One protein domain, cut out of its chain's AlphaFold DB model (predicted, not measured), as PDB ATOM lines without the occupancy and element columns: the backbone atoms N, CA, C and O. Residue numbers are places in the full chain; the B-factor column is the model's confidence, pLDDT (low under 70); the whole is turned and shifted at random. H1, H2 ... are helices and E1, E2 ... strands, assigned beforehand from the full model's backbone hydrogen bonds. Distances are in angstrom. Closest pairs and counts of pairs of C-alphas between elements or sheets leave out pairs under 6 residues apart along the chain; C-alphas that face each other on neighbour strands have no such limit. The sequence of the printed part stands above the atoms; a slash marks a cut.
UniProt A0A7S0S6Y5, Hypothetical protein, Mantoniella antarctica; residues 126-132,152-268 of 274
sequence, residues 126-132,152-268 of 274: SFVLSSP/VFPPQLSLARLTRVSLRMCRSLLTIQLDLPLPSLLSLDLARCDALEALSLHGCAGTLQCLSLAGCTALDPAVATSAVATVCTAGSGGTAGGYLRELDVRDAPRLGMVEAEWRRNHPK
ATOM      1  N   SER A 126     143.635 153.332 184.856       75.25
ATOM      2  CA  SER A 126     144.016 152.175 184.059       75.25
ATOM      3  C   SER A 126     144.508 152.598 182.683       75.25
ATOM      4  O   SER A 126     143.995 153.540 182.075       75.25
ATOM      5  N   PHE A 127     145.514 151.882 182.190       75.69
ATOM      6  CA  PHE A 127     146.031 152.031 180.838       75.69
ATOM      7  C   PHE A 127     145.940 150.687 180.124       75.69
ATOM      8  O   PHE A 127     146.638 149.739 180.478       75.69
ATOM      9  N   VAL A 128     145.057 150.593 179.131       69.88
ATOM     10  CA  VAL A 128     144.802 149.344 178.407       69.88
ATOM     11  C   VAL A 128     145.012 149.566 176.916       69.88
ATOM     12  O   VAL A 128     144.298 150.342 176.284       69.88
ATOM     13  N   LEU A 129     145.983 148.847 176.362       68.69
ATOM     14  CA  LEU A 129     146.193 148.637 174.937       68.69
ATOM     15  C   LEU A 129     145.905 147.162 174.640       68.69
ATOM     16  O   LEU A 129     146.816 146.341 174.566       68.69
ATOM     17  N   SER A 130     144.627 146.830 174.464       58.50
ATOM     18  CA  SER A 130     144.172 145.490 174.084       58.50
ATOM     19  C   SER A 130     143.456 145.522 172.734       58.50
ATOM     20  O   SER A 130     142.724 146.467 172.432       58.50
ATOM     21  N   SER A 131     143.624 144.480 171.916       44.03
ATOM     22  CA  SER A 131     142.758 144.289 170.753       44.03
ATOM     23  C   SER A 131     141.342 144.022 171.259       44.03
ATOM     24  O   SER A 131     141.195 143.406 172.321       44.03
ATOM     25  N   PRO A 132     140.284 144.445 170.551       45.16
ATOM     26  CA  PRO A 132     138.948 144.016 170.929       45.16
ATOM     27  C   PRO A 132     138.889 142.480 170.907       45.16
ATOM     28  O   PRO A 132     139.497 141.867 170.022       45.16
ATOM     29  N   VAL A 152     138.836 152.369 174.075       39.00
ATOM     30  CA  VAL A 152     138.693 151.222 173.175       39.00
ATOM     31  C   VAL A 152     139.291 151.631 171.838       39.00
ATOM     32  O   VAL A 152     138.683 152.382 171.072       39.00
ATOM     33  N   PHE A 153     140.508 151.166 171.573       41.56
ATOM     34  CA  PHE A 153     141.175 151.377 170.296       41.56
ATOM     35  C   PHE A 153     140.615 150.390 169.253       41.56
ATOM     36  O   PHE A 153     140.550 149.189 169.522       41.56
ATOM     37  N   PRO A 154     140.158 150.855 168.072       33.62
ATOM     38  CA  PRO A 154     139.666 149.968 167.023       33.62
ATOM     39  C   PRO A 154     140.762 149.000 166.533       33.62
ATOM     40  O   PRO A 154     141.941 149.356 166.538       33.62
ATOM     41  N   PRO A 155     140.383 147.813 166.020       38.34
ATOM     42  CA  PRO A 155     141.298 146.720 165.649       38.34
ATOM     43  C   PRO A 155     142.252 147.043 164.483       38.34
ATOM     44  O   PRO A 155     143.059 146.204 164.100       38.34
ATOM     45  N   GLN A 156     142.157 148.242 163.905       41.06
ATOM     46  CA  GLN A 156     142.966 148.708 162.778       41.06
ATOM     47  C   GLN A 156     144.054 149.713 163.184       41.06
ATOM     48  O   GLN A 156     144.805 150.168 162.324       41.06
ATOM     49  N   LEU A 157     144.157 150.079 164.470       49.06
ATOM     50  CA  LEU A 157     145.273 150.891 164.950       49.06
ATOM     51  C   LEU A 157     146.507 150.006 165.102       49.06
ATOM     52  O   LEU A 157     146.823 149.517 166.185       49.06
ATOM     53  N   SER A 158     147.218 149.806 163.994       52.84
ATOM     54  CA  SER A 158     148.597 149.359 164.061       52.84
ATOM     55  C   SER A 158     149.418 150.476 164.707       52.84
ATOM     56  O   SER A 158     149.903 151.393 164.052       52.84
ATOM     57  N   LEU A 159     149.632 150.378 166.020       63.16
ATOM     58  CA  LEU A 159     150.689 151.108 166.731       63.16
ATOM     59  C   LEU A 159     152.072 150.540 166.351       63.16
ATOM     60  O   LEU A 159     152.974 150.418 167.173       63.16
ATOM     61  N   ALA A 160     152.237 150.161 165.081       64.38
ATOM     62  CA  ALA A 160     153.420 149.510 164.549       64.38
ATOM     63  C   ALA A 160     154.638 150.431 164.570       64.38
ATOM     64  O   ALA A 160     155.751 149.941 164.456       64.38
ATOM     65  N   ARG A 161     154.441 151.746 164.717       69.50
ATOM     66  CA  ARG A 161     155.515 152.737 164.825       69.50
ATOM     67  C   ARG A 161     155.740 153.234 166.251       69.50
ATOM     68  O   ARG A 161     156.673 153.994 166.460       69.50
ATOM     69  N   LEU A 162     154.940 152.798 167.227       77.31
ATOM     70  CA  LEU A 162     155.086 153.252 168.605       77.31
ATOM     71  C   LEU A 162     156.373 152.676 169.195       77.31
ATOM     72  O   LEU A 162     156.478 151.468 169.399       77.31
ATOM     73  N   THR A 163     157.342 153.548 169.455       82.00
ATOM     74  CA  THR A 163     158.673 153.177 169.950       82.00
ATOM     75  C   THR A 163     158.849 153.438 171.435       82.00
ATOM     76  O   THR A 163     159.570 152.695 172.109       82.00
ATOM     77  N   ARG A 164     158.168 154.456 171.966       83.12
ATOM     78  CA  ARG A 164     158.296 154.884 173.358       83.12
ATOM     79  C   ARG A 164     156.931 155.122 173.989       83.12
ATOM     80  O   ARG A 164     156.074 155.786 173.412       83.12
ATOM     81  N   VAL A 165     156.758 154.605 175.201       85.12
ATOM     82  CA  VAL A 165     155.620 154.903 176.075       85.12
ATOM     83  C   VAL A 165     156.157 155.337 177.430       85.12
ATOM     84  O   VAL A 165     156.894 154.597 178.075       85.12
ATOM     85  N   SER A 166     155.785 156.531 177.874       85.25
ATOM     86  CA  SER A 166     156.212 157.093 179.152       85.25
ATOM     87  C   SER A 166     154.992 157.505 179.969       85.25
ATOM     88  O   SER A 166     154.368 158.512 179.668       85.25
ATOM     89  N   LEU A 167     154.658 156.742 181.007       82.94
ATOM     90  CA  LEU A 167     153.604 157.009 181.986       82.94
ATOM     91  C   LEU A 167     154.248 157.396 183.326       82.94
ATOM     92  O   LEU A 167     154.257 156.618 184.276       82.94
ATOM     93  N   ARG A 168     154.843 158.588 183.404       82.81
ATOM     94  CA  ARG A 168     155.571 159.029 184.603       82.81
ATOM     95  C   ARG A 168     154.653 159.738 185.592       82.81
ATOM     96  O   ARG A 168     153.819 160.554 185.209       82.81
ATOM     97  N   MET A 169     154.877 159.516 186.886       79.62
ATOM     98  CA  MET A 169     154.187 160.208 187.989       79.62
ATOM     99  C   MET A 169     152.657 160.031 187.980       79.62
ATOM    100  O   MET A 169     151.927 160.846 188.548       79.62
ATOM    101  N   CYS A 170     152.155 158.965 187.356       80.56
ATOM    102  CA  CYS A 170     150.735 158.627 187.360       80.56
ATOM    103  C   CYS A 170     150.371 157.957 188.693       80.56
ATOM    104  O   CYS A 170     150.274 156.738 188.797       80.56
ATOM    105  N   ARG A 171     150.183 158.765 189.741       76.50
ATOM    106  CA  ARG A 171     149.961 158.280 191.117       76.50
ATOM    107  C   ARG A 171     148.689 157.466 191.308       76.50
ATOM    108  O   ARG A 171     148.604 156.712 192.267       76.50
ATOM    109  N   SER A 172     147.707 157.635 190.431       79.50
ATOM    110  CA  SER A 172     146.432 156.917 190.497       79.50
ATOM    111  C   SER A 172     146.374 155.705 189.573       79.50
ATOM    112  O   SER A 172     145.356 155.021 189.574       79.50
ATOM    113  N   LEU A 173     147.436 155.434 188.806       80.25
ATOM    114  CA  LEU A 173     147.484 154.332 187.852       80.25
ATOM    115  C   LEU A 173     147.611 153.011 188.602       80.25
ATOM    116  O   LEU A 173     148.651 152.735 189.187       80.25
ATOM    117  N   LEU A 174     146.549 152.207 188.561       81.38
ATOM    118  CA  LEU A 174     146.453 150.913 189.234       81.38
ATOM    119  C   LEU A 174     146.880 149.766 188.323       81.38
ATOM    120  O   LEU A 174     147.535 148.825 188.768       81.38
ATOM    121  N   THR A 175     146.485 149.818 187.047       79.88
ATOM    122  CA  THR A 175     146.644 148.686 186.130       79.88
ATOM    123  C   THR A 175     147.137 149.107 184.753       79.88
ATOM    124  O   THR A 175     146.642 150.064 184.153       79.88
ATOM    125  N   ILE A 176     148.102 148.353 184.226       82.00
ATOM    126  CA  ILE A 176     148.610 148.493 182.860       82.00
ATOM    127  C   ILE A 176     148.463 147.160 182.141       82.00
ATOM    128  O   ILE A 176     148.966 146.137 182.605       82.00
ATOM    129  N   GLN A 177     147.804 147.180 180.986       81.00
ATOM    130  CA  GLN A 177     147.619 146.008 180.139       81.00
ATOM    131  C   GLN A 177     148.016 146.335 178.703       81.00
ATOM    132  O   GLN A 177     147.290 147.029 177.996       81.00
ATOM    133  N   LEU A 178     149.177 145.844 178.280       80.00
ATOM    134  CA  LEU A 178     149.652 145.910 176.903       80.00
ATOM    135  C   LEU A 178     149.535 144.512 176.299       80.00
ATOM    136  O   LEU A 178     150.451 143.704 176.432       80.00
ATOM    137  N   ASP A 179     148.406 144.228 175.656       73.75
ATOM    138  CA  ASP A 179     148.133 142.935 175.013       73.75
ATOM    139  C   ASP A 179     148.124 143.041 173.475       73.75
ATOM    140  O   ASP A 179     148.185 142.032 172.776       73.75
ATOM    141  N   LEU A 180     148.082 144.260 172.926       72.56
ATOM    142  CA  LEU A 180     148.262 144.517 171.494       72.56
ATOM    143  C   LEU A 180     149.715 144.282 171.066       72.56
ATOM    144  O   LEU A 180     150.615 144.748 171.759       72.56
ATOM    145  N   PRO A 181     149.969 143.659 169.902       70.25
ATOM    146  CA  PRO A 181     151.324 143.518 169.384       70.25
ATOM    147  C   PRO A 181     151.922 144.897 169.072       70.25
ATOM    148  O   PRO A 181     151.443 145.617 168.194       70.25
ATOM    149  N   LEU A 182     152.990 145.245 169.787       76.00
ATOM    150  CA  LEU A 182     153.768 146.473 169.645       76.00
ATOM    151  C   LEU A 182     155.181 146.109 169.154       76.00
ATOM    152  O   LEU A 182     156.135 146.093 169.941       76.00
ATOM    153  N   PRO A 183     155.335 145.787 167.853       72.00
ATOM    154  CA  PRO A 183     156.582 145.249 167.309       72.00
ATOM    155  C   PRO A 183     157.758 146.232 167.394       72.00
ATOM    156  O   PRO A 183     158.909 145.810 167.383       72.00
ATOM    157  N   SER A 184     157.472 147.529 167.502       77.50
ATOM    158  CA  SER A 184     158.488 148.584 167.513       77.50
ATOM    159  C   SER A 184     158.693 149.218 168.884       77.50
ATOM    160  O   SER A 184     159.518 150.118 168.989       77.50
ATOM    161  N   LEU A 185     157.985 148.773 169.931       81.38
ATOM    162  CA  LEU A 185     158.110 149.379 171.256       81.38
ATOM    163  C   LEU A 185     159.445 148.991 171.890       81.38
ATOM    164  O   LEU A 185     159.668 147.839 172.252       81.38
ATOM    165  N   LEU A 186     160.318 149.981 172.056       84.44
ATOM    166  CA  LEU A 186     161.658 149.815 172.610       84.44
ATOM    167  C   LEU A 186     161.742 150.270 174.067       84.44
ATOM    168  O   LEU A 186     162.559 149.741 174.817       84.44
ATOM    169  N   SER A 187     160.936 151.249 174.477       85.25
ATOM    170  CA  SER A 187     161.050 151.874 175.796       85.25
ATOM    171  C   SER A 187     159.689 152.028 176.463       85.25
ATOM    172  O   SER A 187     158.768 152.603 175.882       85.25
ATOM    173  N   LEU A 188     159.591 151.525 177.695       88.31
ATOM    174  CA  LEU A 188     158.442 151.697 178.573       88.31
ATOM    175  C   LEU A 188     158.907 152.280 179.904       88.31
ATOM    176  O   LEU A 188     159.715 151.676 180.612       88.31
ATOM    177  N   ASP A 189     158.374 153.442 180.252       88.19
ATOM    178  CA  ASP A 189     158.714 154.131 181.485       88.19
ATOM    179  C   ASP A 189     157.483 154.349 182.352       88.19
ATOM    180  O   ASP A 189     156.551 155.031 181.945       88.19
ATOM    181  N   LEU A 190     157.487 153.762 183.542       86.06
ATOM    182  CA  LEU A 190     156.406 153.809 184.521       86.06
ATOM    183  C   LEU A 190     156.863 154.467 185.825       86.06
ATOM    184  O   LEU A 190     156.282 154.218 186.882       86.06
ATOM    185  N   ALA A 191     157.922 155.279 185.779       84.56
ATOM    186  CA  ALA A 191     158.519 155.820 186.988       84.56
ATOM    187  C   ALA A 191     157.508 156.604 187.848       84.56
ATOM    188  O   ALA A 191     156.766 157.456 187.352       84.56
ATOM    189  N   ARG A 192     157.548 156.374 189.166       83.06
ATOM    190  CA  ARG A 192     156.747 157.031 190.213       83.06
ATOM    191  C   ARG A 192     155.239 156.813 190.051       83.06
ATOM    192  O   ARG A 192     154.440 157.717 190.300       83.06
ATOM    193  N   CYS A 193     154.851 155.623 189.596       83.44
ATOM    194  CA  CYS A 193     153.468 155.156 189.652       83.44
ATOM    195  C   CYS A 193     153.225 154.446 190.990       83.44
ATOM    196  O   CYS A 193     153.295 153.222 191.095       83.44
ATOM    197  N   ASP A 194     152.970 155.241 192.028       80.44
ATOM    198  CA  ASP A 194     152.962 154.775 193.420       80.44
ATOM    199  C   ASP A 194     151.867 153.734 193.708       80.44
ATOM    200  O   ASP A 194     152.071 152.871 194.562       80.44
ATOM    201  N   ALA A 195     150.740 153.798 192.986       82.62
ATOM    202  CA  ALA A 195     149.578 152.919 193.144       82.62
ATOM    203  C   ALA A 195     149.509 151.769 192.122       82.62
ATOM    204  O   ALA A 195     148.501 151.069 192.069       82.62
ATOM    205  N   LEU A 196     150.547 151.563 191.304       83.56
ATOM    206  CA  LEU A 196     150.533 150.516 190.281       83.56
ATOM    207  C   LEU A 196     150.592 149.133 190.931       83.56
ATOM    208  O   LEU A 196     151.594 148.791 191.550       83.56
ATOM    209  N   GLU A 197     149.551 148.328 190.744       84.12
ATOM    210  CA  GLU A 197     149.423 146.985 191.325       84.12
ATOM    211  C   GLU A 197     149.536 145.879 190.268       84.12
ATOM    212  O   GLU A 197     150.093 144.817 190.546       84.12
ATOM    213  N   ALA A 198     149.042 146.123 189.047       81.94
ATOM    214  CA  ALA A 198     149.022 145.127 187.976       81.94
ATOM    215  C   ALA A 198     149.721 145.618 186.703       81.94
ATOM    216  O   ALA A 198     149.473 146.728 186.226       81.94
ATOM    217  N   LEU A 199     150.547 144.750 186.115       85.25
ATOM    218  CA  LEU A 199     151.320 145.024 184.909       85.25
ATOM    219  C   LEU A 199     151.333 143.795 183.989       85.25
ATOM    220  O   LEU A 199     151.866 142.750 184.358       85.25
ATOM    221  N   SER A 200     150.803 143.949 182.775       82.75
ATOM    222  CA  SER A 200     150.837 142.937 181.711       82.75
ATOM    223  C   SER A 200     151.525 143.494 180.465       82.75
ATOM    224  O   SER A 200     151.102 144.520 179.937       82.75
ATOM    225  N   LEU A 201     152.571 142.806 179.992       82.00
ATOM    226  CA  LEU A 201     153.454 143.241 178.895       82.00
ATOM    227  C   LEU A 201     153.517 142.239 177.724       82.00
ATOM    228  O   LEU A 201     154.535 142.137 177.041       82.00
ATOM    229  N   HIS A 202     152.452 141.471 177.488       80.00
ATOM    230  CA  HIS A 202     152.426 140.434 176.444       80.00
ATOM    231  C   HIS A 202     152.615 141.004 175.033       80.00
ATOM    232  O   HIS A 202     153.256 140.390 174.185       80.00
ATOM    233  N   GLY A 203     152.090 142.201 174.798       72.44
ATOM    234  CA  GLY A 203     152.113 142.892 173.519       72.44
ATOM    235  C   GLY A 203     153.492 143.371 173.067       72.44
ATOM    236  O   GLY A 203     153.738 143.492 171.870       72.44
ATOM    237  N   CYS A 204     154.415 143.611 174.000       74.12
ATOM    238  CA  CYS A 204     155.793 144.036 173.725       74.12
ATOM    239  C   CYS A 204     156.824 142.943 174.052       74.12
ATOM    240  O   CYS A 204     158.002 143.221 174.305       74.12
ATOM    241  N   ALA A 205     156.372 141.690 174.106       74.88
ATOM    242  CA  ALA A 205     157.228 140.569 174.432       74.88
ATOM    243  C   ALA A 205     158.313 140.404 173.351       74.88
ATOM    244  O   ALA A 205     158.013 140.230 172.172       74.88
ATOM    245  N   GLY A 206     159.588 140.484 173.749       69.94
ATOM    246  CA  GLY A 206     160.718 140.342 172.830       69.94
ATOM    247  C   GLY A 206     161.074 141.582 171.998       69.94
ATOM    248  O   GLY A 206     161.914 141.460 171.119       69.94
ATOM    249  N   THR A 207     160.508 142.763 172.250       76.94
ATOM    250  CA  THR A 207     160.890 144.009 171.538       76.94
ATOM    251  C   THR A 207     161.402 145.090 172.483       76.94
ATOM    252  O   THR A 207     162.326 145.836 172.144       76.94
ATOM    253  N   LEU A 208     160.874 145.104 173.707       82.56
ATOM    254  CA  LEU A 208     161.222 146.077 174.731       82.56
ATOM    255  C   LEU A 208     162.704 145.979 175.135       82.56
ATOM    256  O   LEU A 208     163.191 144.921 175.537       82.56
ATOM    257  N   GLN A 209     163.412 147.108 175.069       84.56
ATOM    258  CA  GLN A 209     164.819 147.245 175.453       84.56
ATOM    259  C   GLN A 209     165.003 147.942 176.800       84.56
ATOM    260  O   GLN A 209     165.916 147.577 177.541       84.56
ATOM    261  N   CYS A 210     164.148 148.904 177.134       84.44
ATOM    262  CA  CYS A 210     164.231 149.670 178.375       84.44
ATOM    263  C   CYS A 210     162.902 149.583 179.126       84.44
ATOM    264  O   CYS A 210     161.862 149.951 178.574       84.44
ATOM    265  N   LEU A 211     162.949 149.134 180.381       88.06
ATOM    266  CA  LEU A 211     161.817 149.125 181.303       88.06
ATOM    267  C   LEU A 211     162.186 149.892 182.572       88.06
ATOM    268  O   LEU A 211     163.103 149.499 183.289       88.06
ATOM    269  N   SER A 212     161.450 150.957 182.867       88.19
ATOM    270  CA  SER A 212     161.589 151.709 184.115       88.19
ATOM    271  C   SER A 212     160.349 151.507 184.985       88.19
ATOM    272  O   SER A 212     159.231 151.799 184.572       88.19
ATOM    273  N   LEU A 213     160.567 150.989 186.191       85.44
ATOM    274  CA  LEU A 213     159.603 150.822 187.284       85.44
ATOM    275  C   LEU A 213     160.065 151.601 188.527       85.44
ATOM    276  O   LEU A 213     159.698 151.268 189.657       85.44
ATOM    277  N   ALA A 214     160.933 152.597 188.338       85.12
ATOM    278  CA  ALA A 214     161.533 153.333 189.437       85.12
ATOM    279  C   ALA A 214     160.450 154.021 190.284       85.12
ATOM    280  O   ALA A 214     159.572 154.676 189.742       85.12
ATOM    281  N   GLY A 215     160.479 153.895 191.607       81.06
ATOM    282  CA  GLY A 215     159.491 154.508 192.498       81.06
ATOM    283  C   GLY A 215     158.105 153.851 192.487       81.06
ATOM    284  O   GLY A 215     157.189 154.391 193.094       81.06
ATOM    285  N   CYS A 216     157.911 152.701 191.832       84.81
ATOM    286  CA  CYS A 216     156.656 151.946 191.919       84.81
ATOM    287  C   CYS A 216     156.575 151.197 193.260       84.81
ATOM    288  O   CYS A 216     157.082 150.082 193.398       84.81
ATOM    289  N   THR A 217     155.953 151.806 194.271       82.88
ATOM    290  CA  THR A 217     155.923 151.261 195.642       82.88
ATOM    291  C   THR A 217     154.848 150.199 195.886       82.88
ATOM    292  O   THR A 217     155.069 149.293 196.694       82.88
ATOM    293  N   ALA A 218     153.695 150.291 195.214       84.62
ATOM    294  CA  ALA A 218     152.600 149.328 195.366       84.62
ATOM    295  C   ALA A 218     152.782 148.051 194.531       84.62
ATOM    296  O   ALA A 218     152.139 147.045 194.836       84.62
ATOM    297  N   LEU A 219     153.681 148.063 193.538       85.75
ATOM    298  CA  LEU A 219     153.815 146.968 192.582       85.75
ATOM    299  C   LEU A 219     154.268 145.682 193.273       85.75
ATOM    300  O   LEU A 219     155.274 145.653 193.991       85.75
ATOM    301  N   ASP A 220     153.518 144.606 193.041       86.69
ATOM    302  CA  ASP A 220     153.870 143.296 193.568       86.69
ATOM    303  C   ASP A 220     155.132 142.772 192.851       86.69
ATOM    304  O   ASP A 220     155.163 142.728 191.614       86.69
ATOM    305  N   PRO A 221     156.180 142.355 193.586       83.75
ATOM    306  CA  PRO A 221     157.370 141.768 192.980       83.75
ATOM    307  C   PRO A 221     157.063 140.559 192.091       83.75
ATOM    308  O   PRO A 221     157.725 140.399 191.074       83.75
ATOM    309  N   ALA A 222     156.056 139.738 192.408       84.81
ATOM    310  CA  ALA A 222     155.682 138.600 191.566       84.81
ATOM    311  C   ALA A 222     155.161 139.051 190.193       84.81
ATOM    312  O   ALA A 222     155.500 138.458 189.165       84.81
ATOM    313  N   VAL A 223     154.383 140.137 190.170       86.00
ATOM    314  CA  VAL A 223     153.876 140.751 188.937       86.00
ATOM    315  C   VAL A 223     155.028 141.353 188.137       86.00
ATOM    316  O   VAL A 223     155.133 141.105 186.938       86.00
ATOM    317  N   ALA A 224     155.936 142.080 188.791       84.06
ATOM    318  CA  ALA A 224     157.112 142.644 188.134       84.06
ATOM    319  C   ALA A 224     158.032 141.556 187.550       84.06
ATOM    320  O   ALA A 224     158.438 141.660 186.392       84.06
ATOM    321  N   THR A 225     158.309 140.483 188.300       85.31
ATOM    322  CA  THR A 225     159.085 139.333 187.809       85.31
ATOM    323  C   THR A 225     158.398 138.683 186.616       85.31
ATOM    324  O   THR A 225     159.062 138.403 185.621       85.31
ATOM    325  N   SER A 226     157.078 138.483 186.670       85.62
ATOM    326  CA  SER A 226     156.324 137.929 185.545       85.62
ATOM    327  C   SER A 226     156.391 138.835 184.316       85.62
ATOM    328  O   SER A 226     156.658 138.339 183.227       85.62
ATOM    329  N   ALA A 227     156.224 140.149 184.472       83.62
ATOM    330  CA  ALA A 227     156.294 141.105 183.370       83.62
ATOM    331  C   ALA A 227     157.685 141.123 182.714       83.62
ATOM    332  O   ALA A 227     157.797 141.039 181.488       83.62
ATOM    333  N   VAL A 228     158.749 141.159 183.522       83.12
ATOM    334  CA  VAL A 228     160.134 141.066 183.040       83.12
ATOM    335  C   VAL A 228     160.374 139.722 182.350       83.12
ATOM    336  O   VAL A 228     160.947 139.687 181.264       83.12
ATOM    337  N   ALA A 229     159.897 138.617 182.927       83.19
ATOM    338  CA  ALA A 229     160.011 137.293 182.328       83.19
ATOM    339  C   ALA A 229     159.290 137.220 180.978       83.19
ATOM    340  O   ALA A 229     159.881 136.739 180.019       83.19
ATOM    341  N   THR A 230     158.069 137.739 180.852       81.75
ATOM    342  CA  THR A 230     157.329 137.804 179.581       81.75
ATOM    343  C   THR A 230     158.123 138.553 178.511       81.75
ATOM    344  O   THR A 230     158.289 138.058 177.397       81.75
ATOM    345  N   VAL A 231     158.703 139.705 178.860       79.88
ATOM    346  CA  VAL A 231     159.542 140.485 177.937       79.88
ATOM    347  C   VAL A 231     160.827 139.738 177.562       79.88
ATOM    348  O   VAL A 231     161.277 139.813 176.416       79.88
ATOM    349  N   CYS A 232     161.410 138.991 178.502       73.62
ATOM    350  CA  CYS A 232     162.655 138.257 178.295       73.62
ATOM    351  C   CYS A 232     162.486 136.901 177.579       73.62
ATOM    352  O   CYS A 232     163.412 136.462 176.897       73.62
ATOM    353  N   THR A 233     161.347 136.221 177.736       65.69
ATOM    354  CA  THR A 233     161.134 134.824 177.301       65.69
ATOM    355  C   THR A 233     160.599 134.685 175.880       65.69
ATOM    356  O   THR A 233     160.810 133.647 175.258       65.69
ATOM    357  N   ALA A 234     159.991 135.724 175.306       56.44
ATOM    358  CA  ALA A 234     159.448 135.669 173.945       56.44
ATOM    359  C   ALA A 234     160.505 135.566 172.818       56.44
ATOM    360  O   ALA A 234     160.156 135.519 171.644       56.44
ATOM    361  N   GLY A 235     161.794 135.435 173.150       49.78
ATOM    362  CA  GLY A 235     162.880 135.125 172.211       49.78
ATOM    363  C   GLY A 235     163.020 133.637 171.839       49.78
ATOM    364  O   GLY A 235     164.114 133.209 171.479       49.78
ATOM    365  N   SER A 236     161.964 132.818 171.933       40.56
ATOM    366  CA  SER A 236     162.012 131.363 171.660       40.56
ATOM    367  C   SER A 236     162.000 131.013 170.158       40.56
ATOM    368  O   SER A 236     161.311 130.095 169.713       40.56
ATOM    369  N   GLY A 237     162.785 131.740 169.366       44.34
ATOM    370  CA  GLY A 237     163.013 131.497 167.944       44.34
ATOM    371  C   GLY A 237     164.503 131.412 167.633       44.34
ATOM    372  O   GLY A 237     165.001 132.197 166.836       44.34
ATOM    373  N   GLY A 238     165.239 130.527 168.318       38.41
ATOM    374  CA  GLY A 238     166.603 130.101 167.948       38.41
ATOM    375  C   GLY A 238     167.708 131.169 167.903       38.41
ATOM    376  O   GLY A 238     168.866 130.827 167.682       38.41
ATOM    377  N   THR A 239     167.398 132.441 168.143       37.28
ATOM    378  CA  THR A 239     168.350 133.549 168.203       37.28
ATOM    379  C   THR A 239     168.273 134.167 169.591       37.28
ATOM    380  O   THR A 239     167.215 134.514 170.104       37.28
ATOM    381  N   ALA A 240     169.417 134.164 170.257       37.41
ATOM    382  CA  ALA A 240     169.539 134.352 171.685       37.41
ATOM    383  C   ALA A 240     169.014 135.708 172.187       37.41
ATOM    384  O   ALA A 240     169.505 136.761 171.791       37.41
ATOM    385  N   GLY A 241     168.160 135.636 173.209       46.84
ATOM    386  CA  GLY A 241     168.092 136.627 174.277       46.84
ATOM    387  C   GLY A 241     166.963 137.636 174.141       46.84
ATOM    388  O   GLY A 241     166.920 138.417 173.197       46.84
ATOM    389  N   GLY A 242     166.108 137.678 175.165       55.47
ATOM    390  CA  GLY A 242     165.242 138.818 175.427       55.47
ATOM    391  C   GLY A 242     165.972 140.148 175.229       55.47
ATOM    392  O   GLY A 242     167.140 140.316 175.604       55.47
ATOM    393  N   TYR A 243     165.287 141.091 174.590       69.44
ATOM    394  CA  TYR A 243     165.877 142.351 174.152       69.44
ATOM    395  C   TYR A 243     166.009 143.368 175.276       69.44
ATOM    396  O   TYR A 243     166.691 144.370 175.071       69.44
ATOM    397  N   LEU A 244     165.476 143.076 176.468       76.56
ATOM    398  CA  LEU A 244     165.609 143.943 177.627       76.56
ATOM    399  C   LEU A 244     167.098 144.140 177.946       76.56
ATOM    400  O   LEU A 244     167.849 143.204 178.239       76.56
ATOM    401  N   ARG A 245     167.552 145.374 177.767       80.69
ATOM    402  CA  ARG A 245     168.914 145.847 178.019       80.69
ATOM    403  C   ARG A 245     168.995 146.576 179.342       80.69
ATOM    404  O   ARG A 245     170.040 146.525 179.971       80.69
ATOM    405  N   GLU A 246     167.916 147.233 179.737       83.88
ATOM    406  CA  GLU A 246     167.890 148.108 180.894       83.88
ATOM    407  C   GLU A 246     166.605 147.888 181.685       83.88
ATOM    408  O   GLU A 246     165.503 147.936 181.133       83.88
ATOM    409  N   LEU A 247     166.777 147.627 182.978       86.12
ATOM    410  CA  LEU A 247     165.715 147.535 183.964       86.12
ATOM    411  C   LEU A 247     166.057 148.509 185.093       86.12
ATOM    412  O   LEU A 247     167.053 148.307 185.787       86.12
ATOM    413  N   ASP A 248     165.248 149.548 185.262       85.50
ATOM    414  CA  ASP A 248     165.371 150.500 186.367       85.50
ATOM    415  C   ASP A 248     164.272 150.230 187.397       85.50
ATOM    416  O   ASP A 248     163.086 150.300 187.079       85.50
ATOM    417  N   VAL A 249     164.655 149.913 188.632       85.88
ATOM    418  CA  VAL A 249     163.732 149.756 189.769       85.88
ATOM    419  C   VAL A 249     164.166 150.592 190.977       85.88
ATOM    420  O   VAL A 249     163.827 150.276 192.120       85.88
ATOM    421  N   ARG A 250     164.947 151.658 190.755       82.88
ATOM    422  CA  ARG A 250     165.377 152.561 191.834       82.88
ATOM    423  C   ARG A 250     164.176 153.097 192.600       82.88
ATOM    424  O   ARG A 250     163.093 153.227 192.048       82.88
ATOM    425  N   ASP A 251     164.342 153.384 193.883       80.56
ATOM    426  CA  ASP A 251     163.262 153.882 194.749       80.56
ATOM    427  C   ASP A 251     162.031 152.948 194.865       80.56
ATOM    428  O   ASP A 251     161.009 153.342 195.421       80.56
ATOM    429  N   ALA A 252     162.116 151.693 194.396       81.44
ATOM    430  CA  ALA A 252     161.088 150.665 194.566       81.44
ATOM    431  C   ALA A 252     161.598 149.555 195.513       81.44
ATOM    432  O   ALA A 252     162.107 148.523 195.064       81.44
ATOM    433  N   PRO A 253     161.471 149.719 196.846       76.19
ATOM    434  CA  PRO A 253     162.128 148.848 197.829       76.19
ATOM    435  C   PRO A 253     161.693 147.379 197.739       76.19
ATOM    436  O   PRO A 253     162.463 146.478 198.062       76.19
ATOM    437  N   ARG A 254     160.469 147.119 197.262       81.19
ATOM    438  CA  ARG A 254     159.923 145.763 197.092       81.19
ATOM    439  C   ARG A 254     160.465 145.047 195.852       81.19
ATOM    440  O   ARG A 254     160.436 143.822 195.805       81.19
ATOM    441  N   LEU A 255     160.976 145.794 194.871       82.50
ATOM    442  CA  LEU A 255     161.429 145.268 193.581       82.50
ATOM    443  C   LEU A 255     162.934 144.976 193.539       82.50
ATOM    444  O   LEU A 255     163.412 144.405 192.562       82.50
ATOM    445  N   GLY A 256     163.686 145.281 194.602       80.00
ATOM    446  CA  GLY A 256     165.131 145.019 194.646       80.00
ATOM    447  C   GLY A 256     165.496 143.543 194.429       80.00
ATOM    448  O   GLY A 256     166.523 143.232 193.826       80.00
ATOM    449  N   MET A 257     164.629 142.612 194.847       83.00
ATOM    450  CA  MET A 257     164.810 141.183 194.560       83.00
ATOM    451  C   MET A 257     164.652 140.867 193.064       83.00
ATOM    452  O   MET A 257     165.408 140.051 192.543       83.00
ATOM    453  N   VAL A 258     163.714 141.532 192.382       83.56
ATOM    454  CA  VAL A 258     163.456 141.373 190.940       83.56
ATOM    455  C   VAL A 258     164.665 141.845 190.140       83.56
ATOM    456  O   VAL A 258     165.112 141.159 189.224       83.56
ATOM    457  N   GLU A 259     165.255 142.975 190.532       82.19
ATOM    458  CA  GLU A 259     166.496 143.459 189.926       82.19
ATOM    459  C   GLU A 259     167.648 142.484 190.144       82.19
ATOM    460  O   GLU A 259     168.346 142.131 189.199       82.19
ATOM    461  N   ALA A 260     167.841 142.012 191.376       81.50
ATOM    462  CA  ALA A 260     168.896 141.057 191.690       81.50
ATOM    463  C   ALA A 260     168.735 139.746 190.902       81.50
ATOM    464  O   ALA A 260     169.716 139.187 190.413       81.50
ATOM    465  N   GLU A 261     167.504 139.256 190.749       83.06
ATOM    466  CA  GLU A 261     167.186 138.081 189.944       83.06
ATOM    467  C   GLU A 261     167.447 138.311 188.453       83.06
ATOM    468  O   GLU A 261     168.140 137.509 187.823       83.06
ATOM    469  N   TRP A 262     166.993 139.436 187.902       82.00
ATOM    470  CA  TRP A 262     167.261 139.799 186.513       82.00
ATOM    471  C   TRP A 262     168.764 139.947 186.243       82.00
ATOM    472  O   TRP A 262     169.277 139.381 185.278       82.00
ATOM    473  N   ARG A 263     169.505 140.617 187.135       78.75
ATOM    474  CA  ARG A 263     170.967 140.766 187.046       78.75
ATOM    475  C   ARG A 263     171.693 139.422 187.117       78.75
ATOM    476  O   ARG A 263     172.654 139.227 186.376       78.75
ATOM    477  N   ARG A 264     171.235 138.485 187.960       79.12
ATOM    478  CA  ARG A 264     171.786 137.116 188.020       79.12
ATOM    479  C   ARG A 264     171.613 136.374 186.696       79.12
ATOM    480  O   ARG A 264     172.544 135.706 186.259       79.12
ATOM    481  N   ASN A 265     170.459 136.523 186.052       74.81
ATOM    482  CA  ASN A 265     170.158 135.856 184.783       74.81
ATOM    483  C   ASN A 265     170.760 136.580 183.563       74.81
ATOM    484  O   ASN A 265     170.980 135.962 182.520       74.81
ATOM    485  N   HIS A 266     171.084 137.871 183.688       70.75
ATOM    486  CA  HIS A 266     171.608 138.709 182.604       70.75
ATOM    487  C   HIS A 266     172.833 139.552 183.025       70.75
ATOM    488  O   HIS A 266     172.828 140.778 182.888       70.75
ATOM    489  N   PRO A 267     173.947 138.924 183.453       59.97
ATOM    490  CA  PRO A 267     175.090 139.619 184.061       59.97
ATOM    491  C   PRO A 267     175.805 140.607 183.123       59.97
ATOM    492  O   PRO A 267     176.474 141.524 183.582       59.97
ATOM    493  N   LYS A 268     175.655 140.456 181.798       58.72
ATOM    494  CA  LYS A 268     176.284 141.332 180.789       58.72
ATOM    495  C   LYS A 268     175.500 142.617 180.492       58.72
ATOM    496  O   LYS A 268     175.946 143.407 179.665       58.72
TER     497      LYS A 268
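This is residues 126 to 132 and 152 to 268 of the 274 residues of the protein "Hypothetical protein" of Mantoniella antarctica (UniProt A0A7S0S6Y5). With little regular structure, 48 of 124 printed residues in named elements, the chain winds in stacked turns, a short solenoid with parallel sheets E2 E4 E6 E7 and E1 E3 E5 along two sides. H1 follows E5 in the second row, and H2 packs beside H1. The order is E1 E2 E3 E4 E5 E6 H1 E7 H2, class mixed; compact, radius of gyration of the C-alphas 13.9 A, spans 40 by 40 by 20 A.

E1 is residues 126 to 129, from C-alpha 126 at (144.016, 152.175, 184.059); E2 164 to 168, 12.3 A; E3 175 to 178; E4 187 to 189; E5 198 to 200; E6 210 to 212; H1 221 to 233, 17.6 A; E7 246 to 248; H2 256 to 265, 14.4 A, to C-alpha 265 at (170.158, 135.856, 184.783).

Within hydrogen-bond range are N 127 and O 175 for E1 and E3, N 176 and O 198 for E3 and E5, N 165 and O 187 for E2 and E4, N 188 and O 210 for E4 and E6, and N 211 and O 246 for E6 and E7, each 2.9 A. E6, H1 and E7 form a strand-helix-strand unit, parallel neighbours with a helix between, its crossover right-handed. H1 only grazes E1 E3 E5 with residues 222 to 231; H2 only grazes the other sheet. H1, with residues 221 to 225 alone, touches H2, closest C-alphas Thr 225 and Val 258, 5.8 A, a shallow tilt of 25 degrees, the same way. In H1 and H2 every O i to N i+4 pair is within range.

The C-alphas farthest apart, Pro 154 and Pro 267, are 40.6 A apart. Residues 133 to 151 are not printed; C-alphas 132 and 152 are 7.6 A apart across the cut. H1 to E7 is a long link. pLDDT is under 70 at 29 residues, among them 152 to 161 and 233 to 243.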